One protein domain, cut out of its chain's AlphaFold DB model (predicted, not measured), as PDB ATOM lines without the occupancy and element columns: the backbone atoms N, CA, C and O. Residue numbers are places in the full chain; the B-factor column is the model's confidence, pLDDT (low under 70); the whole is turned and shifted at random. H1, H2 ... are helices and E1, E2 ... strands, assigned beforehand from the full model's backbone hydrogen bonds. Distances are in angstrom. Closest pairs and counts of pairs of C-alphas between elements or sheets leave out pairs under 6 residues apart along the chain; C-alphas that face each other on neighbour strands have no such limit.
ATOM      1  N   LEU A 172      19.883 -35.561 -54.901       74.50
ATOM      2  CA  LEU A 172      19.668 -36.125 -56.238       74.50
ATOM      3  C   LEU A 172      18.376 -35.592 -56.859       74.50
ATOM      4  O   LEU A 172      18.329 -35.321 -58.050       74.50
ATOM      5  N   GLU A 173      17.338 -35.390 -56.049       77.50
ATOM      6  CA  GLU A 173      16.084 -34.808 -56.521       77.50
ATOM      7  C   GLU A 173      16.259 -33.340 -56.933       77.50
ATOM      8  O   GLU A 173      15.693 -32.921 -57.940       77.50
ATOM      9  N   ASP A 174      17.081 -32.570 -56.205       73.44
ATOM     10  CA  ASP A 174      17.451 -31.202 -56.609       73.44
ATOM     11  C   ASP A 174      18.180 -31.216 -57.949       73.44
ATOM     12  O   ASP A 174      17.817 -30.483 -58.867       73.44
ATOM     13  N   ALA A 175      19.181 -32.090 -58.059       66.50
ATOM     14  CA  ALA A 175      19.972 -32.269 -59.260       66.50
ATOM     15  C   ALA A 175      19.087 -32.536 -60.485       66.50
ATOM     16  O   ALA A 175      19.229 -31.860 -61.497       66.50
ATOM     17  N   LEU A 176      18.130 -33.458 -60.388       65.62
ATOM     18  CA  LEU A 176      17.240 -33.826 -61.496       65.62
ATOM     19  C   LEU A 176      16.241 -32.722 -61.851       65.62
ATOM     20  O   LEU A 176      15.990 -32.470 -63.026       65.62
ATOM     21  N   ARG A 177      15.685 -32.029 -60.847       66.75
ATOM     22  CA  ARG A 177      14.759 -30.906 -61.074       66.75
ATOM     23  C   ARG A 177      15.435 -29.745 -61.806       66.75
ATOM     24  O   ARG A 177      14.772 -29.036 -62.563       66.75
ATOM     25  N   LEU A 178      16.737 -29.562 -61.586       62.34
ATOM     26  CA  LEU A 178      17.540 -28.507 -62.204       62.34
ATOM     27  C   LEU A 178      18.156 -28.941 -63.547       62.34
ATOM     28  O   LEU A 178      18.287 -28.103 -64.437       62.34
ATOM     29  N   ASN A 179      18.475 -30.230 -63.725       56.31
ATOM     30  CA  ASN A 179      19.026 -30.808 -64.957       56.31
ATOM     31  C   ASN A 179      17.955 -31.492 -65.822       56.31
ATOM     32  O   ASN A 179      17.933 -32.715 -65.954       56.31
ATOM     33  N   LYS A 180      17.109 -30.713 -66.506       44.75
ATOM     34  CA  LYS A 180      16.248 -31.273 -67.568       44.75
ATOM     35  C   LYS A 180      17.007 -31.702 -68.840       44.75
ATOM     36  O   LYS A 180      16.406 -32.352 -69.685       44.75
ATOM     37  N   GLU A 181      18.303 -31.400 -68.960       38.53
ATOM     38  CA  GLU A 181      19.178 -31.819 -70.069       38.53
ATOM     39  C   GLU A 181      20.594 -32.110 -69.528       38.53
ATOM     40  O   GLU A 181      21.451 -31.231 -69.477       38.53
ATOM     41  N   LEU A 182      20.846 -33.336 -69.060       39.53
ATOM     42  CA  LEU A 182      22.208 -33.821 -68.812       39.53
ATOM     43  C   LEU A 182      22.815 -34.240 -70.153       39.53
ATOM     44  O   LEU A 182      22.552 -35.344 -70.623       39.53
ATOM     45  N   ASP A 183      23.633 -33.381 -70.757       31.62
ATOM     46  CA  ASP A 183      24.530 -33.830 -71.818       31.62
ATOM     47  C   ASP A 183      25.706 -34.571 -71.165       31.62
ATOM     48  O   ASP A 183      26.431 -34.023 -70.325       31.62
ATOM     49  N   ALA A 184      25.848 -35.857 -71.484       36.50
ATOM     50  CA  ALA A 184      26.618 -36.852 -70.730       36.50
ATOM     51  C   ALA A 184      28.154 -36.673 -70.772       36.50
ATOM     52  O   ALA A 184      28.889 -37.605 -70.452       36.50
ATOM     53  N   GLN A 185      28.663 -35.502 -71.161       35.19
ATOM     54  CA  GLN A 185      30.099 -35.256 -71.342       35.19
ATOM     55  C   GLN A 185      30.677 -34.097 -70.524       35.19
ATOM     56  O   GLN A 185      31.893 -33.915 -70.522       35.19
ATOM     57  N   SER A 186      29.878 -33.340 -69.765       34.66
ATOM     58  CA  SER A 186      30.452 -32.352 -68.845       34.66
ATOM     59  C   SER A 186      29.556 -32.092 -67.642       34.66
ATOM     60  O   SER A 186      28.391 -31.732 -67.777       34.66
ATOM     61  N   ILE A 187      30.111 -32.252 -66.438       38.19
ATOM     62  CA  ILE A 187      29.489 -31.802 -65.187       38.19
ATOM     63  C   ILE A 187      29.581 -30.268 -65.177       38.19
ATOM     64  O   ILE A 187      30.485 -29.681 -64.586       38.19
ATOM     65  N   GLY A 188      28.694 -29.619 -65.928       35.59
ATOM     66  CA  GLY A 188      28.607 -28.174 -66.076       35.59
ATOM     67  C   GLY A 188      27.147 -27.750 -66.052       35.59
ATOM     68  O   GLY A 188      26.471 -27.769 -67.075       35.59
ATOM     69  N   TRP A 189      26.656 -27.377 -64.872       39.09
ATOM     70  CA  TRP A 189      25.288 -26.907 -64.669       39.09
ATOM     71  C   TRP A 189      25.036 -25.616 -65.465       39.09
ATOM     72  O   TRP A 189      25.739 -24.623 -65.275       39.09
ATOM     73  N   ARG A 190      24.017 -25.592 -66.335       32.41
ATOM     74  CA  ARG A 190      23.578 -24.378 -67.049       32.41
ATOM     75  C   ARG A 190      22.073 -24.173 -66.866       32.41
ATOM     76  O   ARG A 190      21.260 -24.804 -67.528       32.41
ATOM     77  N   LEU A 191      21.698 -23.267 -65.963       34.41
ATOM     78  CA  LEU A 191      20.299 -22.918 -65.685       34.41
ATOM     79  C   LEU A 191      19.796 -21.805 -66.624       34.41
ATOM     80  O   LEU A 191      20.437 -20.763 -66.766       34.41
ATOM     81  N   LYS A 192      18.610 -21.988 -67.226       29.38
ATOM     82  CA  LYS A 192      17.842 -20.922 -67.903       29.38
ATOM     83  C   LYS A 192      16.818 -20.311 -66.935       29.38
ATOM     84  O   LYS A 192      16.094 -21.027 -66.253       29.38
ATOM     85  N   LYS A 193      16.742 -18.973 -66.911       26.89
ATOM     86  CA  LYS A 193      15.863 -18.163 -66.042       26.89
ATOM     87  C   LYS A 193      14.386 -18.586 -66.114       26.89
ATOM     88  O   LYS A 193      13.778 -18.532 -67.181       26.89
ATOM     89  N   ARG A 194      13.767 -18.812 -64.951       27.95
ATOM     90  CA  ARG A 194      12.334 -18.558 -64.712       27.95
ATOM     91  C   ARG A 194      12.168 -17.695 -63.464       27.95
ATOM     92  O   ARG A 194      13.009 -17.705 -62.576       27.95
ATOM     93  N   LYS A 195      11.103 -16.898 -63.458       29.73
ATOM     94  CA  LYS A 195      10.796 -15.878 -62.454       29.73
ATOM     95  C   LYS A 195       9.627 -16.384 -61.612       29.73
ATOM     96  O   LYS A 195       8.563 -16.599 -62.185       29.73
ATOM     97  N   THR A 196       9.787 -16.507 -60.295       28.52
ATOM     98  CA  THR A 196       8.632 -16.610 -59.387       28.52
ATOM     99  C   THR A 196       8.958 -16.123 -57.977       28.52
ATOM    100  O   THR A 196      10.090 -16.229 -57.526       28.52
ATOM    101  N   LEU A 197       7.939 -15.525 -57.354       35.16
ATOM    102  CA  LEU A 197       7.925 -14.730 -56.119       35.16
ATOM    103  C   LEU A 197       7.562 -15.552 -54.860       35.16
ATOM    104  O   LEU A 197       7.028 -16.650 -54.993       35.16
ATOM    105  N   PHE A 198       7.713 -14.898 -53.691       32.41
ATOM    106  CA  PHE A 198       7.279 -15.215 -52.304       32.41
ATOM    107  C   PHE A 198       8.343 -15.867 -51.396       32.41
ATOM    108  O   PHE A 198       9.099 -16.710 -51.848       32.41
ATOM    109  N   GLY A 199       8.455 -15.568 -50.091       31.86
ATOM    110  CA  GLY A 199       7.713 -14.682 -49.180       31.86
ATOM    111  C   GLY A 199       8.426 -14.601 -47.809       31.86
ATOM    112  O   GLY A 199       9.146 -15.519 -47.420       31.86
ATOM    113  N   ASN A 200       8.255 -13.486 -47.091       33.53
ATOM    114  CA  ASN A 200       9.049 -13.112 -45.909       33.53
ATOM    115  C   ASN A 200       8.749 -13.965 -44.652       33.53
ATOM    116  O   ASN A 200       7.595 -14.088 -44.241       33.53
ATOM    117  N   ASN A 201       9.799 -14.486 -44.001       45.72
ATOM    118  CA  ASN A 201       9.746 -15.319 -42.787       45.72
ATOM    119  C   ASN A 201      10.443 -14.636 -41.587       45.72
ATOM    120  O   ASN A 201      11.545 -14.115 -41.721       45.72
ATOM    121  N   MET A 202       9.830 -14.678 -40.395       37.22
ATOM    122  CA  MET A 202      10.249 -13.886 -39.221       37.22
ATOM    123  C   MET A 202      11.476 -14.386 -38.431       37.22
ATOM    124  O   MET A 202      12.090 -13.591 -37.734       37.22
ATOM    125  N   GLU A 203      11.877 -15.657 -38.502       39.31
ATOM    126  CA  GLU A 203      13.080 -16.141 -37.780       39.31
ATOM    127  C   GLU A 203      14.357 -15.961 -38.615       39.31
ATOM    128  O   GLU A 203      15.431 -15.690 -38.073       39.31
ATOM    129  N   PHE A 204      14.202 -15.953 -39.948       46.91
ATOM    130  CA  PHE A 204      15.203 -15.381 -40.842       46.91
ATOM    131  C   PHE A 204      15.506 -13.940 -40.447       46.91
ATOM    132  O   PHE A 204      16.664 -13.566 -40.511       46.91
ATOM    133  N   LEU A 205      14.535 -13.157 -39.952       48.56
ATOM    134  CA  LEU A 205      14.805 -11.773 -39.567       48.56
ATOM    135  C   LEU A 205      15.882 -11.668 -38.486       48.56
ATOM    136  O   LEU A 205      16.689 -10.767 -38.594       48.56
ATOM    137  N   LEU A 206      15.976 -12.549 -37.483       54.72
ATOM    138  CA  LEU A 206      16.983 -12.375 -36.419       54.72
ATOM    139  C   LEU A 206      18.400 -12.732 -36.881       54.72
ATOM    140  O   LEU A 206      19.329 -11.955 -36.661       54.72
ATOM    141  N   VAL A 207      18.565 -13.880 -37.542       67.94
ATOM    142  CA  VAL A 207      19.875 -14.307 -38.058       67.94
ATOM    143  C   VAL A 207      20.279 -13.458 -39.258       67.94
ATOM    144  O   VAL A 207      21.406 -12.976 -39.290       67.94
ATOM    145  N   ALA A 208      19.371 -13.211 -40.204       71.75
ATOM    146  CA  ALA A 208      19.644 -12.327 -41.332       71.75
ATOM    147  C   ALA A 208      19.932 -10.906 -40.847       71.75
ATOM    148  O   ALA A 208      20.951 -10.371 -41.245       71.75
ATOM    149  N   SER A 209      19.166 -10.335 -39.905       75.69
ATOM    150  CA  SER A 209      19.489  -9.000 -39.359       75.69
ATOM    151  C   SER A 209      20.841  -8.973 -38.649       75.69
ATOM    152  O   SER A 209      21.551  -7.972 -38.722       75.69
ATOM    153  N   TYR A 210      21.213 -10.037 -37.927       83.56
ATOM    154  CA  TYR A 210      22.545 -10.130 -37.328       83.56
ATOM    155  C   TYR A 210      23.631 -10.156 -38.408       83.56
ATOM    156  O   TYR A 210      24.590  -9.391 -38.332       83.56
ATOM    157  N   ILE A 211      23.455 -10.992 -39.432       85.25
ATOM    158  CA  ILE A 211      24.393 -11.115 -40.547       85.25
ATOM    159  C   ILE A 211      24.483  -9.798 -41.327       85.25
ATOM    160  O   ILE A 211      25.590  -9.347 -41.587       85.25
ATOM    161  N   GLU A 212      23.366  -9.134 -41.632       85.88
ATOM    162  CA  GLU A 212      23.322  -7.824 -42.296       85.88
ATOM    163  C   GLU A 212      24.136  -6.786 -41.525       85.88
ATOM    164  O   GLU A 212      24.992  -6.123 -42.107       85.88
ATOM    165  N   LYS A 213      23.940  -6.697 -40.202       87.88
ATOM    166  CA  LYS A 213      24.714  -5.790 -39.342       87.88
ATOM    167  C   LYS A 213      26.207  -6.101 -39.364       87.88
ATOM    168  O   LYS A 213      27.014  -5.181 -39.409       87.88
ATOM    169  N   VAL A 214      26.585  -7.379 -39.321       89.25
ATOM    170  CA  VAL A 214      27.998  -7.783 -39.374       89.25
ATOM    171  C   VAL A 214      28.598  -7.450 -40.740       89.25
ATOM    172  O   VAL A 214      29.677  -6.870 -40.803       89.25
ATOM    173  N   ILE A 215      27.895  -7.762 -41.826       91.00
ATOM    174  CA  ILE A 215      28.351  -7.534 -43.197       91.00
ATOM    175  C   ILE A 215      28.542  -6.037 -43.485       91.00
ATOM    176  O   ILE A 215      29.521  -5.667 -44.124       91.00
ATOM    177  N   GLN A 216      27.680  -5.163 -42.953       89.00
ATOM    178  CA  GLN A 216      27.823  -3.703 -43.087       89.00
ATOM    179  C   GLN A 216      29.147  -3.154 -42.532       89.00
ATOM    180  O   GLN A 216      29.568  -2.069 -42.924       89.00
ATOM    181  N   THR A 217      29.815  -3.883 -41.635       93.19
ATOM    182  CA  THR A 217      31.127  -3.482 -41.094       93.19
ATOM    183  C   THR A 217      32.302  -3.879 -41.988       93.19
ATOM    184  O   THR A 217      33.438  -3.494 -41.716       93.19
ATOM    185  N   TRP A 218      32.069  -4.676 -43.034       92.88
ATOM    186  CA  TRP A 218      33.137  -5.189 -43.883       92.88
ATOM    187  C   TRP A 218      33.530  -4.161 -44.941       92.88
ATOM    188  O   TRP A 218      32.691  -3.525 -45.569       92.88
ATOM    189  N   SER A 219      34.831  -4.049 -45.198       92.69
ATOM    190  CA  SER A 219      35.383  -3.186 -46.250       92.69
ATOM    191  C   SER A 219      35.225  -3.755 -47.666       92.69
ATOM    192  O   SER A 219      35.650  -3.132 -48.635       92.69
ATOM    193  N   GLY A 227      16.724 -16.392 -47.709       62.62
ATOM    194  CA  GLY A 227      15.461 -17.080 -48.021       62.62
ATOM    195  C   GLY A 227      15.353 -17.597 -49.460       62.62
ATOM    196  O   GLY A 227      14.283 -17.513 -50.050       62.62
ATOM    197  N   MET A 228      16.457 -18.100 -50.015       61.81
ATOM    198  CA  MET A 228      16.552 -18.495 -51.422       61.81
ATOM    199  C   MET A 228      15.566 -19.609 -51.785       61.81
ATOM    200  O   MET A 228      15.472 -20.628 -51.092       61.81
ATOM    201  N   SER A 229      14.918 -19.453 -52.939       68.62
ATOM    202  CA  SER A 229      14.404 -20.594 -53.697       68.62
ATOM    203  C   SER A 229      15.541 -21.573 -54.024       68.62
ATOM    204  O   SER A 229      16.728 -21.223 -53.986       68.62
ATOM    205  N   VAL A 230      15.196 -22.821 -54.351       70.00
ATOM    206  CA  VAL A 230      16.196 -23.822 -54.753       70.00
ATOM    207  C   VAL A 230      17.008 -23.282 -55.934       70.00
ATOM    208  O   VAL A 230      18.233 -23.345 -55.918       70.00
ATOM    209  N   GLU A 231      16.349 -22.655 -56.900       72.00
ATOM    210  CA  GLU A 231      16.950 -22.090 -58.102       72.00
ATOM    211  C   GLU A 231      17.948 -20.972 -57.785       72.00
ATOM    212  O   GLU A 231      19.072 -20.991 -58.286       72.00
ATOM    213  N   GLU A 232      17.582 -20.014 -56.929       77.06
ATOM    214  CA  GLU A 232      18.481 -18.925 -56.530       77.06
ATOM    215  C   GLU A 232      19.730 -19.454 -55.831       77.06
ATOM    216  O   GLU A 232      20.835 -19.000 -56.133       77.06
ATOM    217  N   ARG A 233      19.573 -20.451 -54.950       81.31
ATOM    218  CA  ARG A 233      20.686 -21.114 -54.258       81.31
ATOM    219  C   ARG A 233      21.702 -21.689 -55.244       81.31
ATOM    220  O   ARG A 233      22.888 -21.376 -55.148       81.31
ATOM    221  N   TYR A 234      21.247 -22.457 -56.233       81.44
ATOM    222  CA  TYR A 234      22.140 -23.034 -57.242       81.44
ATOM    223  C   TYR A 234      22.687 -21.991 -58.232       81.44
ATOM    224  O   TYR A 234      23.817 -22.138 -58.699       81.44
ATOM    225  N   MET A 235      21.967 -20.896 -58.504       82.06
ATOM    226  CA  MET A 235      22.528 -19.764 -59.256       82.06
ATOM    227  C   MET A 235      23.684 -19.096 -58.501       82.06
ATOM    228  O   MET A 235      24.710 -18.797 -59.110       82.06
ATOM    229  N   ALA A 236      23.561 -18.904 -57.184       85.81
ATOM    230  CA  ALA A 236      24.657 -18.378 -56.372       85.81
ATOM    231  C   ALA A 236      25.854 -19.334 -56.348       85.81
ATOM    232  O   ALA A 236      26.996 -18.877 -56.411       85.81
ATOM    233  N   PHE A 237      25.611 -20.649 -56.329       88.50
ATOM    234  CA  PHE A 237      26.686 -21.630 -56.467       88.50
ATOM    235  C   PHE A 237      27.393 -21.488 -57.818       88.50
ATOM    236  O   PHE A 237      28.612 -21.359 -57.858       88.50
ATOM    237  N   SER A 238      26.637 -21.411 -58.916       85.38
ATOM    238  CA  SER A 238      27.198 -21.243 -60.261       85.38
ATOM    239  C   SER A 238      27.957 -19.926 -60.451       85.38
ATOM    240  O   SER A 238      28.864 -19.869 -61.280       85.38
ATOM    241  N   ALA A 239      27.584 -18.865 -59.733       88.38
ATOM    242  CA  ALA A 239      28.273 -17.577 -59.772       88.38
ATOM    243  C   ALA A 239      29.548 -17.547 -58.907       88.38
ATOM    244  O   ALA A 239      30.335 -16.604 -58.998       88.38
ATOM    245  N   SER A 240      29.755 -18.557 -58.059       91.69
ATOM    246  CA  SER A 240      30.857 -18.616 -57.100       91.69
ATOM    247  C   SER A 240      32.022 -19.457 -57.624       91.69
ATOM    248  O   SER A 240      31.835 -20.440 -58.333       91.69
ATOM    249  N   ARG A 241      33.252 -19.098 -57.232       91.25
ATOM    250  CA  ARG A 241      34.465 -19.876 -57.557       91.25
ATOM    251  C   ARG A 241      34.850 -20.880 -56.468       91.25
ATOM    252  O   ARG A 241      35.415 -21.925 -56.769       91.25
ATOM    253  N   ALA A 242      34.562 -20.548 -55.215       94.50
ATOM    254  CA  ALA A 242      34.773 -21.412 -54.065       94.50
ATOM    255  C   ALA A 242      33.712 -21.124 -53.000       94.50
ATOM    256  O   ALA A 242      33.163 -20.022 -52.956       94.50
ATOM    257  N   ALA A 243      33.464 -22.090 -52.120       94.81
ATOM    258  CA  ALA A 243      32.551 -21.945 -50.995       94.81
ATOM    259  C   ALA A 243      33.225 -22.250 -49.653       94.81
ATOM    260  O   ALA A 243      34.068 -23.138 -49.534       94.81
ATOM    261  N   LEU A 244      32.792 -21.541 -48.615       94.38
ATOM    262  CA  LEU A 244      33.068 -21.875 -47.224       94.38
ATOM    263  C   LEU A 244      31.750 -22.300 -46.583       94.38
ATOM    264  O   LEU A 244      30.797 -21.524 -46.585       94.38
ATOM    265  N   SER A 245      31.684 -23.518 -46.053       90.88
ATOM    266  CA  SER A 245      30.440 -24.076 -45.516       90.88
ATOM    267  C   SER A 245      30.659 -24.796 -44.190       90.88
ATOM    268  O   SER A 245      31.759 -25.260 -43.888       90.88
ATOM    269  N   THR A 246      29.608 -24.897 -43.380       84.12
ATOM    270  CA  THR A 246      29.606 -25.744 -42.181       84.12
ATOM    271  C   THR A 246      29.440 -27.214 -42.568       84.12
ATOM    272  O   THR A 246      29.008 -27.520 -43.672       84.12
ATOM    273  N   SER A 247      29.771 -28.159 -41.681       66.88
ATOM    274  CA  SER A 247      29.836 -29.604 -41.987       66.88
ATOM    275  C   SER A 247      28.481 -30.318 -42.196       66.88
ATOM    276  O   SER A 247      28.362 -31.506 -41.902       66.88
ATOM    277  N   GLY A 248      27.449 -29.609 -42.661       70.81
ATOM    278  CA  GLY A 248      26.091 -30.122 -42.864       70.81
ATOM    279  C   GLY A 248      25.778 -30.562 -44.300       70.81
ATOM    280  O   GLY A 248      26.665 -30.730 -45.139       70.81
ATOM    281  N   SER A 249      24.481 -30.704 -44.593       72.88
ATOM    282  CA  SER A 249      23.951 -31.076 -45.917       72.88
ATOM    283  C   SER A 249      24.406 -30.142 -47.043       72.88
ATOM    284  O   SER A 249      24.570 -30.585 -48.178       72.88
ATOM    285  N   ALA A 250      24.693 -28.877 -46.720       82.44
ATOM    286  CA  ALA A 250      25.186 -27.882 -47.667       82.44
ATOM    287  C   ALA A 250      26.490 -28.307 -48.367       82.44
ATOM    288  O   ALA A 250      26.679 -27.993 -49.533       82.44
ATOM    289  N   VAL A 251      27.385 -29.047 -47.702       88.38
ATOM    290  CA  VAL A 251      28.652 -29.493 -48.318       88.38
ATOM    291  C   VAL A 251      28.403 -30.515 -49.425       88.38
ATOM    292  O   VAL A 251      29.082 -30.493 -50.447       88.38
ATOM    293  N   MET A 252      27.405 -31.384 -49.245       85.25
ATOM    294  CA  MET A 252      26.995 -32.331 -50.282       85.25
ATOM    295  C   MET A 252      26.405 -31.595 -51.490       85.25
ATOM    296  O   MET A 252      26.755 -31.904 -52.624       85.25
ATOM    297  N   GLU A 253      25.547 -30.601 -51.247       84.94
ATOM    298  CA  GLU A 253      24.972 -29.762 -52.306       84.94
ATOM    299  C   GLU A 253      26.047 -29.011 -53.095       84.94
ATOM    300  O   GLU A 253      26.031 -29.045 -54.321       84.94
ATOM    301  N   LEU A 254      27.011 -28.390 -52.407       89.94
ATOM    302  CA  LEU A 254      28.130 -27.678 -53.032       89.94
ATOM    303  C   LEU A 254      28.974 -28.606 -53.909       89.94
ATOM    304  O   LEU A 254      29.266 -28.269 -55.056       89.94
ATOM    305  N   LEU A 255      29.322 -29.790 -53.392       88.31
ATOM    306  CA  LEU A 255      30.102 -30.772 -54.138       88.31
ATOM    307  C   LEU A 255      29.371 -31.213 -55.411       88.31
ATOM    308  O   LEU A 255      29.958 -31.194 -56.489       88.31
ATOM    309  N   LEU A 256      28.093 -31.583 -55.300       83.81
ATOM    310  CA  LEU A 256      27.296 -32.043 -56.442       83.81
ATOM    311  C   LEU A 256      26.978 -30.910 -57.431       83.81
ATOM    312  O   LEU A 256      26.893 -31.156 -58.634       83.81
ATOM    313  N   ALA A 257      26.900 -29.662 -56.960       84.06
ATOM    314  CA  ALA A 257      26.829 -28.469 -57.805       84.06
ATOM    315  C   ALA A 257      28.154 -28.157 -58.531       84.06
ATOM    316  O   ALA A 257      28.209 -27.226 -59.333       84.06
ATOM    317  N   GLY A 258      29.225 -28.910 -58.261       86.81
ATOM    318  CA  GLY A 258      30.542 -28.671 -58.840       86.81
ATOM    319  C   GLY A 258      31.216 -27.404 -58.308       86.81
ATOM    320  O   GLY A 258      32.071 -26.846 -58.993       86.81
ATOM    321  N   LEU A 259      30.843 -26.940 -57.110       91.31
ATOM    322  CA  LEU A 259      31.445 -25.783 -56.454       91.31
ATOM    323  C   LEU A 259      32.478 -26.253 -55.418       91.31
ATOM    324  O   LEU A 259      32.097 -26.770 -54.361       91.31
ATOM    325  N   PRO A 260      33.784 -26.061 -55.682       94.19
ATOM    326  CA  PRO A 260      34.827 -26.418 -54.735       94.19
ATOM    327  C   PRO A 260      34.617 -25.722 -53.397       94.19
ATOM    328  O   PRO A 260      34.290 -24.534 -53.344       94.19
ATOM    329  N   SER A 261      34.806 -26.448 -52.303       95.50
ATOM    330  CA  SER A 261      34.485 -25.935 -50.978       95.50
ATOM    331  C   SER A 261      35.522 -26.283 -49.919       95.50
ATOM    332  O   SER A 261      36.400 -27.128 -50.112       95.50
ATOM    333  N   VAL A 262      35.422 -25.576 -48.795       95.69
ATOM    334  CA  VAL A 262      36.130 -25.839 -47.543       95.69
ATOM    335  C   VAL A 262      35.093 -25.970 -46.437       95.69
ATOM    336  O   VAL A 262      34.172 -25.154 -46.333       95.69
ATOM    337  N   VAL A 263      35.260 -26.980 -45.588       94.19
ATOM    338  CA  VAL A 263      34.415 -27.190 -44.415       94.19
ATOM    339  C   VAL A 263      35.025 -26.483 -43.216       94.19
ATOM    340  O   VAL A 263      36.186 -26.706 -42.882       94.19
ATOM    341  N   ALA A 264      34.229 -25.665 -42.537       92.00
ATOM    342  CA  ALA A 264      34.615 -24.984 -41.313       92.00
ATOM    343  C   ALA A 264      33.596 -25.253 -40.211       92.00
ATOM    344  O   ALA A 264      32.406 -24.973 -40.360       92.00
ATOM    345  N   TYR A 265      34.062 -25.775 -39.081       84.12
ATOM    346  CA  TYR A 265      33.193 -25.986 -37.930       84.12
ATOM    347  C   TYR A 265      33.927 -25.683 -36.635       84.12
ATOM    348  O   TYR A 265      34.932 -26.316 -36.322       84.12
ATOM    349  N   ARG A 266      33.400 -24.738 -35.854       81.62
ATOM    350  CA  ARG A 266      33.894 -24.422 -34.514       81.62
ATOM    351  C   ARG A 266      32.838 -24.840 -33.497       81.62
ATOM    352  O   ARG A 266      31.762 -24.255 -33.449       81.62
ATOM    353  N   ALA A 267      33.150 -25.856 -32.698       70.31
ATOM    354  CA  ALA A 267      32.294 -26.290 -31.600       70.31
ATOM    355  C   ALA A 267      32.722 -25.631 -30.283       70.31
ATOM    356  O   ALA A 267      33.847 -25.142 -30.154       70.31
ATOM    357  N   HIS A 268      31.844 -25.670 -29.282       72.50
ATOM    358  CA  HIS A 268      32.241 -25.381 -27.907       72.50
ATOM    359  C   HIS A 268      33.259 -26.431 -27.422       72.50
ATOM    360  O   HIS A 268      33.146 -27.608 -27.772       72.50
ATOM    361  N   PHE A 269      34.220 -26.031 -26.582       68.19
ATOM    362  CA  PHE A 269      35.323 -26.886 -26.107       68.19
ATOM    363  C   PHE A 269      34.850 -28.239 -25.543       68.19
ATOM    364  O   PHE A 269      35.398 -29.285 -25.877       68.19
ATOM    365  N   LEU A 270      33.779 -28.234 -24.743       63.25
ATOM    366  CA  LEU A 270      33.192 -29.459 -24.182       63.25
ATOM    367  C   LEU A 270      32.639 -30.403 -25.263       63.25
ATOM    368  O   LEU A 270      32.764 -31.620 -25.150       63.25
ATOM    369  N   THR A 271      32.044 -29.847 -26.321       66.69
ATOM    370  CA  THR A 271      31.514 -30.613 -27.457       66.69
ATOM    371  C   THR A 271      32.651 -31.220 -28.274       66.69
ATOM    372  O   THR A 271      32.580 -32.392 -28.635       66.69
ATOM    373  N   GLU A 272      33.723 -30.460 -28.517       70.25
ATOM    374  CA  GLU A 272      34.935 -30.970 -29.169       70.25
ATOM    375  C   GLU A 272      35.565 -32.112 -28.363       70.25
ATOM    376  O   GLU A 272      35.856 -33.169 -28.924       70.25
ATOM    377  N   TRP A 273      35.749 -31.919 -27.054       65.75
ATOM    378  CA  TRP A 273      36.321 -32.932 -26.169       65.75
ATOM    379  C   TRP A 273      35.501 -34.227 -26.196       65.75
ATOM    380  O   TRP A 273      36.057 -35.312 -26.365       65.75
ATOM    381  N   PHE A 274      34.171 -34.118 -26.137       65.88
ATOM    382  CA  PHE A 274      33.275 -35.271 -26.197       65.88
ATOM    383  C   PHE A 274      33.346 -36.015 -27.539       65.88
ATOM    384  O   PHE A 274      33.421 -37.244 -27.552       65.88
ATOM    385  N   ILE A 275      33.348 -35.290 -28.665       68.06
ATOM    386  CA  ILE A 275      33.442 -35.890 -30.005       68.06
ATOM    387  C   ILE A 275      34.787 -36.606 -30.177       68.06
ATOM    388  O   ILE A 275      34.812 -37.753 -30.626       68.06
ATOM    389  N   ARG A 276      35.897 -35.979 -29.768       65.12
ATOM    390  CA  ARG A 276      37.237 -36.590 -29.830       65.12
ATOM    391  C   ARG A 276      37.342 -37.843 -28.960       65.12
ATOM    392  O   ARG A 276      37.986 -38.805 -29.357       65.12
ATOM    393  N   PHE A 277      36.701 -37.838 -27.791       55.88
ATOM    394  CA  PHE A 277      36.745 -38.960 -26.854       55.88
ATOM    395  C   PHE A 277      35.923 -40.169 -27.326       55.88
ATOM    396  O   PHE A 277      36.332 -41.309 -27.125       55.88
ATOM    397  N   ARG A 278      34.763 -39.944 -27.958       58.06
ATOM    398  CA  ARG A 278      33.838 -41.027 -28.341       58.06
ATOM    399  C   ARG A 278      33.983 -41.544 -29.769       58.06
ATOM    400  O   ARG A 278      33.449 -42.613 -30.055       58.06
ATOM    401  N   THR A 279      34.660 -40.827 -30.665       58.06
ATOM    402  CA  THR A 279      34.602 -41.132 -32.105       58.06
ATOM    403  C   THR A 279      35.983 -41.121 -32.756       58.06
ATOM    404  O   THR A 279      36.627 -40.082 -32.840       58.06
ATOM    405  N   LYS A 280      36.412 -42.272 -33.299       59.38
ATOM    406  CA  LYS A 280      37.599 -42.416 -34.171       59.38
ATOM    407  C   LYS A 280      37.293 -41.981 -35.617       59.38
ATOM    408  O   LYS A 280      37.612 -42.695 -36.563       59.38
ATOM    409  N   LEU A 281      36.588 -40.866 -35.801       62.31
ATOM    410  CA  LEU A 281      36.223 -40.397 -37.138       62.31
ATOM    411  C   LEU A 281      37.362 -39.554 -37.713       62.31
ATOM    412  O   LEU A 281      37.745 -38.546 -37.128       62.31
ATOM    413  N   GLN A 282      37.900 -39.983 -38.856       71.25
ATOM    414  CA  GLN A 282      38.929 -39.236 -39.587       71.25
ATOM    415  C   GLN A 282      38.348 -38.031 -40.345       71.25
ATOM    416  O   GLN A 282      39.070 -37.071 -40.599       71.25
ATOM    417  N   PHE A 283      37.049 -38.069 -40.664       82.62
ATOM    418  CA  PHE A 283      36.335 -37.048 -41.434       82.62
ATOM    419  C   PHE A 283      34.981 -36.736 -40.794       82.62
ATOM    420  O   PHE A 283      34.360 -37.623 -40.200       82.62
ATOM    421  N   ILE A 284      34.511 -35.494 -40.940       79.81
ATOM    422  CA  ILE A 284      33.177 -35.074 -40.482       79.81
ATOM    423  C   ILE A 284      32.214 -34.883 -41.654       79.81
ATOM    424  O   ILE A 284      31.026 -35.183 -41.519       79.81
ATOM    425  N   SER A 285      32.685 -34.399 -42.805       85.06
ATOM    426  CA  SER A 285      31.800 -34.190 -43.951       85.06
ATOM    427  C   SER A 285      31.411 -35.515 -44.606       85.06
ATOM    428  O   SER A 285      32.238 -36.407 -44.810       85.06
ATOM    429  N   LEU A 286      30.132 -35.637 -44.971       81.69
ATOM    430  CA  LEU A 286      29.613 -36.845 -45.608       81.69
ATOM    431  C   LEU A 286      30.385 -37.226 -46.888       81.69
ATOM    432  O   LEU A 286      30.686 -38.409 -47.029       81.69
ATOM    433  N   PRO A 287      30.783 -36.296 -47.782       87.06
ATOM    434  CA  PRO A 287      31.576 -36.666 -48.952       87.06
ATOM    435  C   PRO A 287      32.918 -37.323 -48.622       87.06
ATOM    436  O   PRO A 287      33.243 -38.360 -49.196       87.06
ATOM    437  N   ASN A 288      33.673 -36.777 -47.665       89.94
ATOM    438  CA  ASN A 288      34.955 -37.357 -47.265       89.94
ATOM    439  C   ASN A 288      34.771 -38.717 -46.579       89.94
ATOM    440  O   ASN A 288      35.558 -39.633 -46.808       89.94
ATOM    441  N   ILE A 289      33.702 -38.876 -45.785       84.25
ATOM    442  CA  ILE A 289      33.340 -40.164 -45.175       84.25
ATOM    443  C   ILE A 289      33.023 -41.205 -46.256       84.25
ATOM    444  O   ILE A 289      33.537 -42.319 -46.191       84.25
ATOM    445  N   LEU A 290      32.214 -40.847 -47.259       82.38
ATOM    446  CA  LEU A 290      31.837 -41.752 -48.351       82.38
ATOM    447  C   LEU A 290      33.040 -42.174 -49.199       82.38
ATOM    448  O   LEU A 290      33.100 -43.314 -49.651       82.38
ATOM    449  N   LEU A 291      33.994 -41.266 -49.410       87.31
ATOM    450  CA  LEU A 291      35.191 -41.522 -50.210       87.31
ATOM    451  C   LEU A 291      36.353 -42.111 -49.405       87.31
ATOM    452  O   LEU A 291      37.376 -42.454 -49.997       87.31
ATOM    453  N   GLY A 292      36.245 -42.173 -48.074       86.94
ATOM    454  CA  GLY A 292      37.336 -42.591 -47.194       86.94
ATOM    455  C   GLY A 292      38.615 -41.758 -47.355       86.94
ATOM    456  O   GLY A 292      39.704 -42.254 -47.081       86.94
ATOM    457  N   SER A 293      38.514 -40.518 -47.843       90.25
ATOM    458  CA  SER A 293      39.661 -39.656 -48.146       90.25
ATOM    459  C   SER A 293      39.314 -38.172 -47.989       90.25
ATOM    460  O   SER A 293      38.165 -37.767 -48.158       90.25
ATOM    461  N   MET A 294      40.317 -37.350 -47.658       90.94
ATOM    462  CA  MET A 294      40.158 -35.899 -47.492       90.94
ATOM    463  C   MET A 294      40.179 -35.197 -48.852       90.94
ATOM    464  O   MET A 294      41.211 -34.680 -49.275       90.94
ATOM    465  N   VAL A 295      39.041 -35.184 -49.540       91.56
ATOM    466  CA  VAL A 295      38.905 -34.463 -50.813       91.56
ATOM    467  C   VAL A 295      38.484 -33.014 -50.579       91.56
ATOM    468  O   VAL A 295      39.015 -32.093 -51.199       91.56
ATOM    469  N   ILE A 296      37.562 -32.799 -49.645       93.56
ATOM    470  CA  ILE A 296      37.156 -31.465 -49.209       93.56
ATOM    471  C   ILE A 296      37.985 -31.101 -47.969       93.56
ATOM    472  O   ILE A 296      37.914 -31.827 -46.976       93.56
ATOM    473  N   PRO A 297      38.774 -30.013 -47.975       93.88
ATOM    474  CA  PRO A 297      39.523 -29.590 -46.797       93.88
ATOM    475  C   PRO A 297      38.594 -29.307 -45.609       93.88
ATOM    476  O   PRO A 297      37.603 -28.592 -45.756       93.88
ATOM    477  N   GLU A 298      38.933 -29.824 -44.423       92.50
ATOM    478  CA  GLU A 298      38.148 -29.628 -43.197       92.50
ATOM    479  C   GLU A 298      38.972 -28.899 -42.124       92.50
ATOM    480  O   GLU A 298      39.945 -29.424 -41.582       92.50
ATOM    481  N   ALA A 299      38.567 -27.676 -41.783       91.38
ATOM    482  CA  ALA A 299      39.099 -26.911 -40.663       91.38
ATOM    483  C   ALA A 299      38.156 -27.060 -39.462       91.38
ATOM    484  O   ALA A 299      37.153 -26.356 -39.329       91.38
ATOM    485  N   LEU A 300      38.474 -28.020 -38.593       87.31
ATOM    486  CA  LEU A 300      37.585 -28.449 -37.518       87.31
ATOM    487  C   LEU A 300      38.083 -28.015 -36.143       87.31
ATOM    488  O   LEU A 300      39.266 -28.112 -35.815       87.31
ATOM    489  N   PHE A 301      37.138 -27.589 -35.316       86.19
ATOM    490  CA  PHE A 301      37.310 -27.267 -33.910       86.19
ATOM    491  C   PHE A 301      38.446 -26.264 -33.639       86.19
ATOM    492  O   PHE A 301      38.448 -25.180 -34.220       86.19
ATOM    493  N   ASN A 302      39.418 -26.602 -32.787       85.06
ATOM    494  CA  ASN A 302      40.596 -25.771 -32.531       85.06
ATOM    495  C   ASN A 302      41.411 -25.458 -33.796       85.06
ATOM    496  O   ASN A 302      42.026 -24.397 -33.874       85.06
ATOM    497  N   SER A 303      41.372 -26.327 -34.812       86.19
ATOM    498  CA  SER A 303      42.023 -26.080 -36.105       86.19
ATOM    499  C   SER A 303      41.246 -25.095 -36.985       86.19
ATOM    500  O   SER A 303      41.805 -24.599 -37.964       86.19
ATOM    501  N   CYS A 304      39.994 -24.767 -36.645       90.56
ATOM    502  CA  CYS A 304      39.182 -23.753 -37.318       90.56
ATOM    503  C   CYS A 304      39.646 -22.338 -36.925       90.56
ATOM    504  O   CYS A 304      38.980 -21.610 -36.182       90.56
ATOM    505  N   THR A 305      40.830 -21.962 -37.410       93.00
ATOM    506  CA  THR A 305      41.447 -20.643 -37.228       93.00
ATOM    507  C   THR A 305      41.451 -19.868 -38.541       93.00
ATOM    508  O   THR A 305      41.505 -20.461 -39.617       93.00
ATOM    509  N   HIS A 306      41.464 -18.534 -38.474       92.94
ATOM    510  CA  HIS A 306      41.534 -17.689 -39.673       92.94
ATOM    511  C   HIS A 306      42.756 -18.013 -40.554       92.94
ATOM    512  O   HIS A 306      42.656 -17.958 -41.775       92.94
ATOM    513  N   LYS A 307      43.896 -18.403 -39.955       95.88
ATOM    514  CA  LYS A 307      45.112 -18.794 -40.687       95.88
ATOM    515  C   LYS A 307      44.885 -20.062 -41.506       95.88
ATOM    516  O   LYS A 307      45.148 -20.065 -42.704       95.88
ATOM    517  N   ASN A 308      44.345 -21.105 -40.879       94.94
ATOM    518  CA  ASN A 308      44.085 -22.379 -41.552       94.94
ATOM    519  C   ASN A 308      42.988 -22.241 -42.612       94.94
ATOM    520  O   ASN A 308      43.126 -22.780 -43.706       94.94
ATOM    521  N   LEU A 309      41.938 -21.468 -42.319       95.00
ATOM    522  CA  LEU A 309      40.884 -21.166 -43.286       95.00
ATOM    523  C   LEU A 309      41.424 -20.401 -44.491       95.00
ATOM    524  O   LEU A 309      41.096 -20.757 -45.617       95.00
ATOM    525  N   LYS A 310      42.291 -19.403 -44.275       95.38
ATOM    526  CA  LYS A 310      42.957 -18.680 -45.362       95.38
ATOM    527  C   LYS A 310      43.756 -19.636 -46.242       95.38
ATOM    528  O   LYS A 310      43.578 -19.611 -47.450       95.38
ATOM    529  N   VAL A 311      44.588 -20.499 -45.654       95.62
ATOM    530  CA  VAL A 311      45.391 -21.473 -46.415       95.62
ATOM    531  C   VAL A 311      44.496 -22.414 -47.229       95.62
ATOM    532  O   VAL A 311      44.718 -22.582 -48.426       95.62
ATOM    533  N   ALA A 312      43.462 -22.985 -46.606       94.75
ATOM    534  CA  ALA A 312      42.546 -23.906 -47.273       94.75
ATOM    535  C   ALA A 312      41.761 -23.226 -48.407       94.75
ATOM    536  O   ALA A 312      41.699 -23.761 -49.512       94.75
ATOM    537  N   LEU A 313      41.207 -22.033 -48.167       95.06
ATOM    538  CA  LEU A 313      40.462 -21.281 -49.179       95.06
ATOM    539  C   LEU A 313      41.365 -20.802 -50.312       95.06
ATOM    540  O   LEU A 313      40.992 -20.941 -51.470       95.06
ATOM    541  N   SER A 314      42.560 -20.288 -50.011       94.81
ATOM    542  CA  SER A 314      43.524 -19.894 -51.041       94.81
ATOM    543  C   SER A 314      43.889 -21.071 -51.935       94.81
ATOM    544  O   SER A 314      43.917 -20.902 -53.150       94.81
ATOM    545  N   LYS A 315      44.090 -22.268 -51.365       93.44
ATOM    546  CA  LYS A 315      44.310 -23.479 -52.158       93.44
ATOM    547  C   LYS A 315      43.109 -23.763 -53.060       93.44
ATOM    548  O   LYS A 315      43.270 -23.832 -54.264       93.44
ATOM    549  N   VAL A 316      41.898 -23.834 -52.513       93.38
ATOM    550  CA  VAL A 316      40.693 -24.144 -53.305       93.38
ATOM    551  C   VAL A 316      40.407 -23.100 -54.402       93.38
ATOM    552  O   VAL A 316      39.900 -23.453 -55.463       93.38
ATOM    553  N   ILE A 317      40.743 -21.826 -54.180       93.50
ATOM    554  CA  ILE A 317      40.515 -20.737 -55.145       93.50
ATOM    555  C   ILE A 317      41.572 -20.713 -56.263       93.50
ATOM    556  O   ILE A 317      41.225 -20.441 -57.419       93.50
ATOM    557  N   LEU A 318      42.846 -20.934 -55.915       94.06
ATOM    558  CA  LEU A 318      43.995 -20.687 -56.795       94.06
ATOM    559  C   LEU A 318      44.576 -21.962 -57.425       94.06
ATOM    560  O   LEU A 318      45.134 -21.886 -58.515       94.06
ATOM    561  N   ASP A 319      44.462 -23.111 -56.758       93.50
ATOM    562  CA  ASP A 319      45.026 -24.387 -57.207       93.50
ATOM    563  C   ASP A 319      44.014 -25.163 -58.066       93.50
ATOM    564  O   ASP A 319      43.026 -25.725 -57.578       93.50
ATOM    565  N   GLU A 320      44.276 -25.202 -59.373       92.44
ATOM    566  CA  GLU A 320      43.438 -25.901 -60.348       92.44
ATOM    567  C   GLU A 320      43.423 -27.422 -60.140       92.44
ATOM    568  O   GLU A 320      42.404 -28.063 -60.420       92.44
ATOM    569  N   ASP A 321      44.485 -28.016 -59.594       92.62
ATOM    570  CA  ASP A 321      44.520 -29.456 -59.335       92.62
ATOM    571  C   ASP A 321      43.658 -29.817 -58.126       92.62
ATOM    572  O   ASP A 321      42.857 -30.755 -58.196       92.62
ATOM    573  N   SER A 322      43.717 -29.021 -57.052       90.00
ATOM    574  CA  SER A 322      42.798 -29.169 -55.914       90.00
ATOM    575  C   SER A 322      41.336 -29.062 -56.352       90.00
ATOM    576  O   SER A 322      40.478 -29.788 -55.844       90.00
ATOM    577  N   ARG A 323      41.037 -28.175 -57.306       90.38
ATOM    578  CA  ARG A 323      39.697 -28.024 -57.875       90.38
ATOM    579  C   ARG A 323      39.276 -29.254 -58.677       90.38
ATOM    580  O   ARG A 323      38.189 -29.786 -58.453       90.38
ATOM    581  N   ARG A 324      40.136 -29.738 -59.579       90.81
ATOM    582  CA  ARG A 324      39.886 -30.954 -60.372       90.81
ATOM    583  C   ARG A 324      39.646 -32.175 -59.488       90.81
ATOM    584  O   ARG A 324      38.755 -32.964 -59.786       90.81
ATOM    585  N   GLN A 325      40.381 -32.306 -58.383       92.50
ATOM    586  CA  GLN A 325      40.189 -33.394 -57.422       92.50
ATOM    587  C   GLN A 325      38.795 -33.371 -56.787       92.50
ATOM    588  O   GLN A 325      38.143 -34.415 -56.729       92.50
ATOM    589  N   GLN A 326      38.307 -32.199 -56.362       93.50
ATOM    590  CA  GLN A 326      36.949 -32.082 -55.820       93.50
ATOM    591  C   GLN A 326      35.874 -32.378 -56.874       93.50
ATOM    592  O   GLN A 326      34.911 -33.079 -56.576       93.50
ATOM    593  N   LEU A 327      36.057 -31.933 -58.119       88.88
ATOM    594  CA  LEU A 327      35.120 -32.239 -59.208       88.88
ATOM    595  C   LEU A 327      35.084 -33.738 -59.545       88.88
ATOM    596  O   LEU A 327      34.009 -34.320 -59.665       88.88
ATOM    597  N   ALA A 328      36.244 -34.393 -59.618       89.25
ATOM    598  CA  ALA A 328      36.320 -35.840 -59.822       89.25
ATOM    599  C   ALA A 328      35.698 -36.622 -58.650       89.25
ATOM    600  O   ALA A 328      35.106 -37.687 -58.832       89.25
ATOM    601  N   ALA A 329      35.813 -36.100 -57.428       89.81
ATOM    602  CA  ALA A 329      35.142 -36.660 -56.264       89.81
ATOM    603  C   ALA A 329      33.622 -36.493 -56.318       89.81
ATOM    604  O   ALA A 329      32.920 -37.417 -55.914       89.81
ATOM    605  N   ALA A 330      33.113 -35.376 -56.845       86.38
ATOM    606  CA  ALA A 330      31.680 -35.180 -57.042       86.38
ATOM    607  C   ALA A 330      31.080 -36.286 -57.917       86.38
ATOM    608  O   ALA A 330      30.062 -36.865 -57.549       86.38
ATOM    609  N   GLU A 331      31.753 -36.653 -59.012       82.25
ATOM    610  CA  GLU A 331      31.315 -37.747 -59.883       82.25
ATOM    611  C   GLU A 331      31.275 -39.094 -59.143       82.25
ATOM    612  O   GLU A 331      30.288 -39.830 -59.219       82.25
ATOM    613  N   LYS A 332      32.321 -39.408 -58.369       86.19
ATOM    614  CA  LYS A 332      32.377 -40.638 -57.563       86.19
ATOM    615  C   LYS A 332      31.263 -40.682 -56.518       86.19
ATOM    616  O   LYS A 332      30.584 -41.698 -56.393       86.19
ATOM    617  N   VAL A 333      31.064 -39.587 -55.784       84.75
ATOM    618  CA  VAL A 333      30.002 -39.471 -54.776       84.75
ATOM    619  C   VAL A 333      28.637 -39.602 -55.432       84.75
ATOM    620  O   VAL A 333      27.802 -40.346 -54.928       84.75
ATOM    621  N   PHE A 334      28.418 -38.962 -56.578       79.12
ATOM    622  CA  PHE A 334      27.165 -39.073 -57.311       79.12
ATOM    623  C   PHE A 334      26.835 -40.538 -57.643       79.12
ATOM    624  O   PHE A 334      25.731 -40.996 -57.347       79.12
ATOM    625  N   ARG A 335      27.799 -41.304 -58.174       78.06
ATOM    626  CA  ARG A 335      27.621 -42.743 -58.466       78.06
ATOM    627  C   ARG A 335      27.329 -43.574 -57.211       78.06
ATOM    628  O   ARG A 335      26.567 -44.529 -57.273       78.06
ATOM    629  N   LEU A 336      27.903 -43.212 -56.061       78.94
ATOM    630  CA  LEU A 336      27.610 -43.883 -54.787       78.94
ATOM    631  C   LEU A 336      26.189 -43.597 -54.277       78.94
ATOM    632  O   LEU A 336      25.602 -44.450 -53.613       78.94
ATOM    633  N   LEU A 337      25.651 -42.406 -54.553       75.25
ATOM    634  CA  LEU A 337      24.296 -42.016 -54.147       75.25
ATOM    635  C   LEU A 337      23.219 -42.548 -55.108       75.25
ATOM    636  O   LEU A 337      22.083 -42.771 -54.689       75.25
ATOM    637  N   SER A 338      23.579 -42.774 -56.371       68.94
ATOM    638  CA  SER A 338      22.706 -43.310 -57.419       68.94
ATOM    639  C   SER A 338      23.213 -44.680 -57.883       68.94
ATOM    640  O   SER A 338      23.909 -44.758 -58.891       68.94
TER     641      SER A 338
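What this domain is: This is residues 172 to 219 and 227 to 338 of the 369 residues of an uncharacterized protein of Vanilla planifolia (UniProt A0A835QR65). A small sheet of three parallel strands is enclosed between two helices, H4 over one face and H7 over the other, and the longest helix, H8, crosses near the end where the strands begin, from the corner at H7 to H4 and H6. H1 and H3 lie beside H4, H5 lies off beyond the end of E2, and a long loop, residues 179 to 201, swings out to H2, where residues 209 to 219 stick out free. The printed part has 160 residues, with eight named helices and three named strands in the order H1 H2 H3 E1 H4 E2 H5 H6 E3 H7 H8; the sheet's order is E1 E2 E3. The class is mostly helix, and the whole is compact, with a radius of gyration of the C-alphas of 17.3 A and spans of 47 by 39 by 31 A.

Where its parts are: H1, residues 172 to 178, begins with C-alpha 172 at (19.668, -36.125, -56.238). H2, residues 202 to 215, is 19.6 A long. H3 holds residues 230 to 239 and is 14.5 A long. E1 is residues 243 to 245, and H4 is residues 249 to 256. E2, residues 261 to 265, is 13.1 A long, from C-alpha 261 at (34.485, -25.935, -50.978). H5, residues 269 to 278, is 14.4 A long. H6 is residues 286 to 291, and E3 is residues 298 to 300. H7, residues 306 to 318, is 17.6 A long. H8, residues 320 to 337, is 25.8 A long and ends with C-alpha 337 at (24.296, -42.016, -54.147).

How they stand to each other: In the sheet E1 and E2 are parallel at 25 degrees, with N 262 and O 243 2.9 A apart, within hydrogen-bond range. E2 and E3 are parallel at 11 degrees, with N 299 and O 263 2.8 A apart, also within range. The pairing is staggered: E2 pairs with E1 over residues 261 to 263 and with E3 over 263 to 265. E1, H4, E2 and E2, H5 H6, E3 are strand-helix-strand units, two parallel neighbour strands with helices between, each with a right-handed crossover. H7 is on the sheet at a height of 8.9 A, over E2, and runs along the strands at 0 degrees to E2 on the local plane; the closest C-alphas of H7 and E2 are those of Leu 313 and Val 262, 6.5 A. H4 is on the opposite face, over E1 and E2. H8 is the hub, touching three helices. Its residues 326 to 334 touch H4, closest at the C-alphas of Ala 330 and Leu 256, 5.4 A, only just about perpendicular at 72 degrees. Its residues 329 to 336 touch H6, closest at the C-alphas of Val 333 and Pro 287, 6.7 A. H7 and H8 touch only at the corner, closest at the C-alphas of Val 316 and Ser 322, 6.0 A. H1 and H3 are close but not clearly touching, the C-alphas of Leu 178 and Glu 231 being 7.6 A apart. H5 touches no helix, and H2 is apart from H3 and H4, for instance. Every O i to N i+4 pair is within hydrogen-bond range in H1, H3, H4, H5, H6, H7 and H8, and 8 of 10 are in H2.

The domain as a whole: The two C-alphas farthest apart, those of Lys 195 and Phe 277, are 49.7 A apart. Residues 220 to 226 are not printed, and C-alphas 219 and 227 are 24.4 A apart across this cut. The link from H1 to H2, 23 residues, is long. The mean pLDDT of the printed part is 75.1, and 50 residues are under 70, among them residues 175 to 207 and 273 to 281.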